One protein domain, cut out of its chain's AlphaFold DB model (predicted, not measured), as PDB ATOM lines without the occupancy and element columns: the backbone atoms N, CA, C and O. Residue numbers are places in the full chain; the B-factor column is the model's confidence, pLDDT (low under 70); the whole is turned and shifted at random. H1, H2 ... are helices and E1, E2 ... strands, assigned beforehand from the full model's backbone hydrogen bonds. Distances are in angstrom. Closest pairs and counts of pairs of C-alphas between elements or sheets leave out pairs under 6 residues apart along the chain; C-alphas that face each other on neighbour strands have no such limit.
ATOM      1  N   LEU A  28     104.218 123.078  61.298       72.75
ATOM      2  CA  LEU A  28     105.225 122.028  61.371       72.75
ATOM      3  C   LEU A  28     104.560 120.744  61.862       72.75
ATOM      4  O   LEU A  28     103.947 120.717  62.937       72.75
ATOM      5  N   SER A  29     104.684 119.676  61.072       72.56
ATOM      6  CA  SER A  29     104.310 118.335  61.515       72.56
ATOM      7  C   SER A  29     105.113 117.978  62.758       72.56
ATOM      8  O   SER A  29     106.341 117.924  62.729       72.56
ATOM      9  N   SER A  30     104.393 117.751  63.848       76.25
ATOM     10  CA  SER A  30     104.952 117.510  65.172       76.25
ATOM     11  C   SER A  30     104.553 116.120  65.655       76.25
ATOM     12  O   SER A  30     103.437 115.649  65.414       76.25
ATOM     13  N   LEU A  31     105.488 115.458  66.330       79.88
ATOM     14  CA  LEU A  31     105.332 114.108  66.862       79.88
ATOM     15  C   LEU A  31     105.650 114.127  68.354       79.88
ATOM     16  O   LEU A  31     106.505 114.884  68.802       79.88
ATOM     17  N   CYS A  32     104.945 113.299  69.121       75.81
ATOM     18  CA  CYS A  32     105.076 113.274  70.577       75.81
ATOM     19  C   CYS A  32     106.387 112.649  71.058       75.81
ATOM     20  O   CYS A  32     106.801 112.922  72.181       75.81
ATOM     21  N   THR A  33     107.009 111.783  70.254       81.81
ATOM     22  CA  THR A  33     108.212 111.051  70.654       81.81
ATOM     23  C   THR A  33     109.295 111.129  69.583       81.81
ATOM     24  O   THR A  33     109.018 111.170  68.380       81.81
ATOM     25  N   LEU A  34     110.553 111.098  70.025       82.31
ATOM     26  CA  LEU A  34     111.706 111.015  69.129       82.31
ATOM     27  C   LEU A  34     111.700 109.713  68.310       82.31
ATOM     28  O   LEU A  34     112.161 109.696  67.170       82.31
ATOM     29  N   GLU A  35     111.167 108.621  68.861       84.31
ATOM     30  CA  GLU A  35     111.039 107.339  68.160       84.31
ATOM     31  C   GLU A  35     110.080 107.429  66.966       84.31
ATOM     32  O   GLU A  35     110.428 106.992  65.863       84.31
ATOM     33  N   ASP A  36     108.917 108.057  67.152       81.38
ATOM     34  CA  ASP A  36     107.961 108.303  66.070       81.38
ATOM     35  C   ASP A  36     108.589 109.189  64.988       81.38
ATOM     36  O   ASP A  36     108.500 108.886  63.794       81.38
ATOM     37  N   ALA A  37     109.299 110.247  65.399       82.62
ATOM     38  CA  ALA A  37     110.002 111.143  64.484       82.62
ATOM     39  C   ALA A  37     111.092 110.424  63.682       82.62
ATOM     40  O   ALA A  37     111.160 110.563  62.458       82.62
ATOM     41  N   ARG A  38     111.893 109.575  64.334       82.31
ATOM     42  CA  ARG A  38     112.901 108.734  63.671       82.31
ATOM     43  C   ARG A  38     112.269 107.733  62.712       82.31
ATOM     44  O   ARG A  38     112.828 107.484  61.644       82.31
ATOM     45  N   SER A  39     111.125 107.157  63.065       82.62
ATOM     46  CA  SER A  39     110.409 106.209  62.210       82.62
ATOM     47  C   SER A  39     109.853 106.891  60.961       82.62
ATOM     48  O   SER A  39     110.048 106.390  59.853       82.62
ATOM     49  N   MET A  40     109.259 108.080  61.105       79.69
ATOM     50  CA  MET A  40     108.791 108.874  59.968       79.69
ATOM     51  C   MET A  40     109.934 109.360  59.072       79.69
ATOM     52  O   MET A  40     109.829 109.268  57.850       79.69
ATOM     53  N   ALA A  41     111.063 109.790  59.639       77.56
ATOM     54  CA  ALA A  41     112.222 110.251  58.867       77.56
ATOM     55  C   ALA A  41     112.842 109.166  57.952       77.56
ATOM     56  O   ALA A  41     113.587 109.475  57.016       77.56
ATOM     57  N   LYS A  42     112.540 107.880  58.189       79.50
ATOM     58  CA  LYS A  42     112.967 106.766  57.321       79.50
ATOM     59  C   LYS A  42     112.127 106.644  56.046       79.50
ATOM     60  O   LYS A  42     112.554 105.958  55.115       79.50
ATOM     61  N   LEU A  43     110.961 107.289  55.977       79.56
ATOM     62  CA  LEU A  43     110.054 107.171  54.838       79.56
ATOM     63  C   LEU A  43     110.679 107.780  53.570       79.56
ATOM     64  O   LEU A  43     111.240 108.876  53.633       79.56
ATOM     65  N   PRO A  44     110.569 107.117  52.398       76.75
ATOM     66  CA  PRO A  44     111.239 107.561  51.173       76.75
ATOM     67  C   PRO A  44     110.939 109.008  50.777       76.75
ATOM     68  O   PRO A  44     111.840 109.723  50.350       76.75
ATOM     69  N   TYR A  45     109.694 109.454  50.966       75.06
ATOM     70  CA  TYR A  45     109.262 110.804  50.606       75.06
ATOM     71  C   TYR A  45     109.752 111.890  51.581       75.06
ATOM     72  O   TYR A  45     109.732 113.061  51.222       75.06
ATOM     73  N   LEU A  46     110.244 111.519  52.771       74.62
ATOM     74  CA  LEU A  46     110.783 112.436  53.787       74.62
ATOM     75  C   LEU A  46     112.316 112.436  53.851       74.62
ATOM     76  O   LEU A  46     112.896 113.122  54.685       74.62
ATOM     77  N   LYS A  47     112.999 111.716  52.951       72.62
ATOM     78  CA  LYS A  47     114.474 111.679  52.902       72.62
ATOM     79  C   LYS A  47     115.126 113.042  52.647       72.62
ATOM     80  O   LYS A  47     116.304 113.191  52.940       72.62
ATOM     81  N   HIS A  48     114.376 113.997  52.098       72.19
ATOM     82  CA  HIS A  48     114.838 115.363  51.868       72.19
ATOM     83  C   HIS A  48     114.887 116.209  53.151       72.19
ATOM     84  O   HIS A  48     115.454 117.292  53.126       72.19
ATOM     85  N   LEU A  49     114.306 115.746  54.265       73.06
ATOM     86  CA  LEU A  49     114.383 116.449  55.545       73.06
ATOM     87  C   LEU A  49     115.776 116.282  56.168       73.06
ATOM     88  O   LEU A  49     116.330 115.182  56.203       73.06
ATOM     89  N   HIS A  50     116.334 117.377  56.685       69.88
ATOM     90  CA  HIS A  50     117.736 117.444  57.121       69.88
ATOM     91  C   HIS A  50     117.983 116.931  58.550       69.88
ATOM     92  O   HIS A  50     119.131 116.734  58.945       69.88
ATOM     93  N   GLY A  51     116.933 116.723  59.341       76.31
ATOM     94  CA  GLY A  51     117.049 116.283  60.728       76.31
ATOM     95  C   GLY A  51     115.732 116.410  61.478       76.31
ATOM     96  O   GLY A  51     114.714 116.793  60.900       76.31
ATOM     97  N   ILE A  52     115.767 116.085  62.765       82.12
ATOM     98  CA  ILE A  52     114.638 116.261  63.678       82.12
ATOM     99  C   ILE A  52     115.009 117.403  64.624       82.12
ATOM    100  O   ILE A  52     116.082 117.373  65.220       82.12
ATOM    101  N   ALA A  53     114.145 118.409  64.738       82.00
ATOM    102  CA  ALA A  53     114.264 119.425  65.776       82.00
ATOM    103  C   ALA A  53     113.396 119.021  66.964       82.00
ATOM    104  O   ALA A  53     112.184 118.853  66.827       82.00
ATOM    105  N   GLU A  54     114.028 118.861  68.114       84.62
ATOM    106  CA  GLU A  54     113.359 118.654  69.385       84.62
ATOM    107  C   GLU A  54     113.194 120.004  70.084       84.62
ATOM    108  O   GLU A  54     114.133 120.795  70.185       84.62
ATOM    109  N   ILE A  55     111.965 120.295  70.511       79.31
ATOM    110  CA  ILE A  55     111.593 121.581  71.097       79.31
ATOM    111  C   ILE A  55     110.802 121.352  72.381       79.31
ATOM    112  O   ILE A  55     109.886 120.529  72.428       79.31
ATOM    113  N   ILE A  56     111.116 122.127  73.417       80.44
ATOM    114  CA  ILE A  56     110.248 122.247  74.588       80.44
ATOM    115  C   ILE A  56     109.256 123.371  74.305       80.44
ATOM    116  O   ILE A  56     109.623 124.540  74.180       80.44
ATOM    117  N   MET A  57     107.987 122.998  74.181       74.94
ATOM    118  CA  MET A  57     106.912 123.923  73.853       74.94
ATOM    119  C   MET A  57     106.484 124.754  75.063       74.94
ATOM    120  O   MET A  57     106.212 124.215  76.136       74.94
ATOM    121  N   CYS A  58     106.341 126.062  74.852       75.88
ATOM    122  CA  CYS A  58     105.709 126.988  75.788       75.88
ATOM    123  C   CYS A  58     104.533 127.694  75.086       75.88
ATOM    124  O   CYS A  58     104.604 127.891  73.867       75.88
ATOM    125  N   PRO A  59     103.460 128.079  75.805       76.88
ATOM    126  CA  PRO A  59     102.282 128.717  75.207       76.88
ATOM    127  C   PRO A  59     102.589 129.970  74.373       76.88
ATOM    128  O   PRO A  59     101.875 130.282  73.425       76.88
ATOM    129  N   GLU A  60     103.667 130.680  74.697       78.38
ATOM    130  CA  GLU A  60     104.096 131.904  74.020       78.38
ATOM    131  C   GLU A  60     104.710 131.631  72.633       78.38
ATOM    132  O   GLU A  60     104.680 132.491  71.748       78.38
ATOM    133  N   TYR A  61     105.248 130.427  72.417       75.69
ATOM    134  CA  TYR A  61     105.876 130.030  71.151       75.69
ATOM    135  C   TYR A  61     104.871 129.557  70.108       75.69
ATOM    136  O   TYR A  61     105.220 129.427  68.936       75.69
ATOM    137  N   GLY A  62     103.622 129.311  70.502       76.44
ATOM    138  CA  GLY A  62     102.549 129.001  69.573       76.44
ATOM    139  C   GLY A  62     101.553 127.988  70.096       76.44
ATOM    140  O   GLY A  62     101.524 127.633  71.272       76.44
ATOM    141  N   VAL A  63     100.715 127.522  69.175       78.69
ATOM    142  CA  VAL A  63      99.602 126.624  69.479       78.69
ATOM    143  C   VAL A  63      99.859 125.270  68.834       78.69
ATOM    144  O   VAL A  63     100.160 125.182  67.644       78.69
ATOM    145  N   MET A  64      99.722 124.211  69.627       78.88
ATOM    146  CA  MET A  64      99.775 122.822  69.181       78.88
ATOM    147  C   MET A  64      98.347 122.275  69.144       78.88
ATOM    148  O   MET A  64      97.679 122.260  70.177       78.88
ATOM    149  N   LEU A  65      97.876 121.800  67.988       77.25
ATOM    150  CA  LEU A  65      96.595 121.089  67.908       77.25
ATOM    151  C   LEU A  65      96.792 119.691  67.348       77.25
ATOM    152  O   LEU A  65      97.583 119.466  66.430       77.25
ATOM    153  N   LYS A  66      96.012 118.751  67.883       74.94
ATOM    154  CA  LYS A  66      95.896 117.419  67.305       74.94
ATOM    155  C   LYS A  66      95.158 117.544  65.976       74.94
ATOM    156  O   LYS A  66      93.980 117.892  65.936       74.94
ATOM    157  N   THR A  67      95.858 117.253  64.892       72.88
ATOM    158  CA  THR A  67      95.365 117.340  63.516       72.88
ATOM    159  C   THR A  67      95.478 115.966  62.865       72.88
ATOM    160  O   THR A  67      96.312 115.780  61.972       72.88
ATOM    161  N   PRO A  68      94.708 114.971  63.342       66.75
ATOM    162  CA  PRO A  68      94.814 113.619  62.828       66.75
ATOM    163  C   PRO A  68      94.427 113.604  61.347       66.75
ATOM    164  O   PRO A  68      93.504 114.300  60.921       66.75
ATOM    165  N   SER A  69      95.130 112.796  60.562       67.94
ATOM    166  CA  SER A  69      94.705 112.451  59.204       67.94
ATOM    167  C   SER A  69      94.223 111.006  59.181       67.94
ATOM    168  O   SER A  69      94.512 110.241  60.103       67.94
ATOM    169  N   ASN A  70      93.546 110.603  58.103       63.00
ATOM    170  CA  ASN A  70      93.068 109.224  57.926       63.00
ATOM    171  C   ASN A  70      94.175 108.168  58.113       63.00
ATOM    172  O   ASN A  70      93.877 107.035  58.471       63.00
ATOM    173  N   ASN A  71      95.443 108.549  57.913       64.56
ATOM    174  CA  ASN A  71      96.595 107.652  57.972       64.56
ATOM    175  C   ASN A  71      97.525 107.921  59.170       64.56
ATOM    176  O   ASN A  71      98.550 107.259  59.299       64.56
ATOM    177  N   CYS A  72      97.220 108.899  60.033       63.62
ATOM    178  CA  CYS A  72      98.058 109.225  61.187       63.62
ATOM    179  C   CYS A  72      97.219 109.815  62.329       63.62
ATOM    180  O   CYS A  72      96.927 111.013  62.363       63.62
ATOM    181  N   ALA A  73      96.850 108.959  63.284       69.69
ATOM    182  CA  ALA A  73      96.053 109.334  64.453       69.69
ATOM    183  C   ALA A  73      96.806 110.238  65.450       69.69
ATOM    184  O   ALA A  73      96.172 110.944  66.237       69.69
ATOM    185  N   ASN A  74      98.142 110.238  65.401       70.00
ATOM    186  CA  ASN A  74      99.025 110.994  66.295       70.00
ATOM    187  C   ASN A  74      99.688 112.190  65.596       70.00
ATOM    188  O   ASN A  74     100.754 112.632  66.007       70.00
ATOM    189  N   HIS A  75      99.072 112.709  64.532       71.00
ATOM    190  CA  HIS A  75      99.587 113.889  63.851       71.00
ATOM    191  C   HIS A  75      99.182 115.159  64.606       71.00
ATOM    192  O   HIS A  75      97.993 115.419  64.811       71.00
ATOM    193  N   TYR A  76     100.173 115.959  64.986       78.69
ATOM    194  CA  TYR A  76      99.974 117.293  65.534       78.69
ATOM    195  C   TYR A  76     100.524 118.322  64.559       78.69
ATOM    196  O   TYR A  76     101.537 118.092  63.900       78.69
ATOM    197  N   THR A  77      99.852 119.463  64.489       78.31
ATOM    198  CA  THR A  77     100.367 120.631  63.789       78.31
ATOM    199  C   THR A  77     100.700 121.682  64.827       78.31
ATOM    200  O   THR A  77      99.865 122.018  65.673       78.31
ATOM    201  N   TRP A  78     101.927 122.186  64.759       79.88
ATOM    202  CA  TRP A  78     102.343 123.351  65.517       79.88
ATOM    203  C   TRP A  78     102.321 124.579  64.614       79.88
ATOM    204  O   TRP A  78     102.994 124.603  63.583       79.88
ATOM    205  N   TRP A  79     101.561 125.595  65.021       76.75
ATOM    206  CA  TRP A  79     101.640 126.939  64.450       76.75
ATOM    207  C   TRP A  79     102.486 127.798  65.377       76.75
ATOM    208  O   TRP A  79     102.050 128.144  66.481       76.75
ATOM    209  N   HIS A  80     103.704 128.101  64.934       72.69
ATOM    210  CA  HIS A  80     104.654 128.882  65.711       72.69
ATOM    211  C   HIS A  80     104.383 130.386  65.589       72.69
ATOM    212  O   HIS A  80     103.898 130.875  64.568       72.69
ATOM    213  N   THR A  81     104.703 131.130  66.643       72.44
ATOM    214  CA  THR A  81     104.753 132.596  66.605       72.44
ATOM    215  C   THR A  81     106.148 133.058  66.176       72.44
ATOM    216  O   THR A  81     107.082 132.264  66.054       72.44
ATOM    217  N   THR A  82     106.325 134.364  65.976       73.00
ATOM    218  CA  THR A  82     107.648 134.971  65.748       73.00
ATOM    219  C   THR A  82     108.512 135.031  67.015       73.00
ATOM    220  O   THR A  82     109.641 135.500  66.951       73.00
ATOM    221  N   LEU A  83     107.989 134.606  68.174       72.44
ATOM    222  CA  LEU A  83     108.715 134.590  69.451       72.44
ATOM    223  C   LEU A  83     109.537 133.314  69.652       72.44
ATOM    224  O   LEU A  83     110.314 133.235  70.604       72.44
ATOM    225  N   PHE A  84     109.345 132.303  68.804       75.12
ATOM    226  CA  PHE A  84     110.133 131.086  68.881       75.12
ATOM    227  C   PHE A  84     111.579 131.353  68.444       75.12
ATOM    228  O   PHE A  84     111.839 131.702  67.294       75.12
ATOM    229  N   ASP A  85     112.513 131.168  69.374       75.50
ATOM    230  CA  ASP A  85     113.947 131.252  69.114       75.50
ATOM    231  C   ASP A  85     114.481 129.881  68.691       75.50
ATOM    232  O   ASP A  85     114.541 128.944  69.491       75.50
ATOM    233  N   LEU A  86     114.900 129.783  67.430       71.94
ATOM    234  CA  LEU A  86     115.448 128.564  66.835       71.94
ATOM    235  C   LEU A  86     116.675 128.026  67.563       71.94
ATOM    236  O   LEU A  86     116.908 126.820  67.540       71.94
ATOM    237  N   ASN A  87     117.432 128.886  68.245       77.38
ATOM    238  CA  ASN A  87     118.601 128.459  69.009       77.38
ATOM    239  C   ASN A  87     118.229 127.607  70.233       77.38
ATOM    240  O   ASN A  87     119.106 127.014  70.856       77.38
ATOM    241  N   LYS A  88     116.937 127.534  70.584       76.50
ATOM    242  CA  LYS A  88     116.419 126.667  71.651       76.50
ATOM    243  C   LYS A  88     116.031 125.271  71.169       76.50
ATOM    244  O   LYS A  88     115.678 124.440  72.001       76.50
ATOM    245  N   ALA A  89     116.054 125.018  69.861       81.69
ATOM    246  CA  ALA A  89     115.810 123.688  69.325       81.69
ATOM    247  C   ALA A  89     117.070 122.824  69.442       81.69
ATOM    248  O   ALA A  89     118.153 123.223  69.011       81.69
ATOM    249  N   GLU A  90     116.920 121.609  69.961       83.50
ATOM    250  CA  GLU A  90     117.967 120.597  69.873       83.50
ATOM    251  C   GLU A  90     117.854 119.888  68.521       83.50
ATOM    252  O   GLU A  90     116.820 119.311  68.179       83.50
ATOM    253  N   ILE A  91     118.916 119.944  67.717       80.50
ATOM    254  CA  ILE A  91     118.936 119.294  66.407       80.50
ATOM    255  C   ILE A  91     119.482 117.878  66.560       80.50
ATOM    256  O   ILE A  91     120.684 117.666  66.712       80.50
ATOM    257  N   GLN A  92     118.589 116.899  66.446       78.88
ATOM    258  CA  GLN A  92     118.945 115.493  66.326       78.88
ATOM    259  C   GLN A  92     119.359 115.233  64.871       78.88
ATOM    260  O   GLN A  92     118.522 115.059  63.973       78.88
ATOM    261  N   TYR A  93     120.668 115.257  64.621       63.28
ATOM    262  CA  TYR A  93     121.227 114.951  63.306       63.28
ATOM    263  C   TYR A  93     121.030 113.476  62.966       63.28
ATOM    264  O   TYR A  93     121.138 112.583  63.808       63.28
ATOM    265  N   ARG A  94     120.749 113.211  61.693       61.66
ATOM    266  CA  ARG A  94     120.715 111.852  61.167       61.66
ATOM    267  C   ARG A  94     122.154 111.372  60.975       61.66
ATOM    268  O   ARG A  94     122.928 112.054  60.310       61.66
TER     269      ARG A  94
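This is residues 28 to 94 of the 98 residues of the protein "Conserved domain protein" of Prevotella denticola CRIS 18C-A (UniProt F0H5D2). Two small antiparallel sheets form two sides of the body: a three-stranded one of E1, E4 and E3, and a two-stranded one of E2 and E5. Residues 55 to 61 and 81 to 89 join these sheets at one end, and the short helix H1 lies toward the other end, near E2. The 67 printed residues run E1, H1, E2, E3, E4, E5, a mixed class of helices and strands, with under half of the residues in named elements. The whole is compact and rounded, with a radius of gyration of the C-alphas of 12.4 A and spans of 33 by 28 by 18 A.

In the larger sheet the inner strand E4, residues 76 to 80, is antiparallel to the edge strand E3, residues 62 to 66, at 167 degrees, and the two form a hairpin. N 63 and O 79 are within hydrogen-bond range at 3.1 A. The other edge strand, E1, residues 28 to 30, is antiparallel to E4 at 136 degrees, with N 30 and O 76 at 2.9 A. E2, residues 51 to 54, is antiparallel to E5, residues 90 to 93, at 156 degrees, with N 54 and O 90 at 2.8 A. E2 and E4 are apart. H1, residues 34 to 41, has its closest C-alphas to E2 at Ala 37 and Ile 52, 7.0 A. H1 is not on the larger sheet. In H1 every O i to N i+4 pair is within hydrogen-bond range.

E1 begins at C-alpha 28 (105.225, 122.028, 61.371) and spans 5.9 A. H1 spans 10.3 A, E2 9.7 A, E3 13.5 A, E4 12.5 A and E5 9.3 A. E5 ends at C-alpha 93 (121.227, 114.951, 63.306).

The C-alphas farthest apart, of Pro 44 and Glu 60, are 34.1 A apart. Residues 42 to 48 stand free. The printed part has no cut and no long link. Its mean pLDDT is 75.8, with residue 50, residues 68 to 73 and residues 93 to 94 under 70.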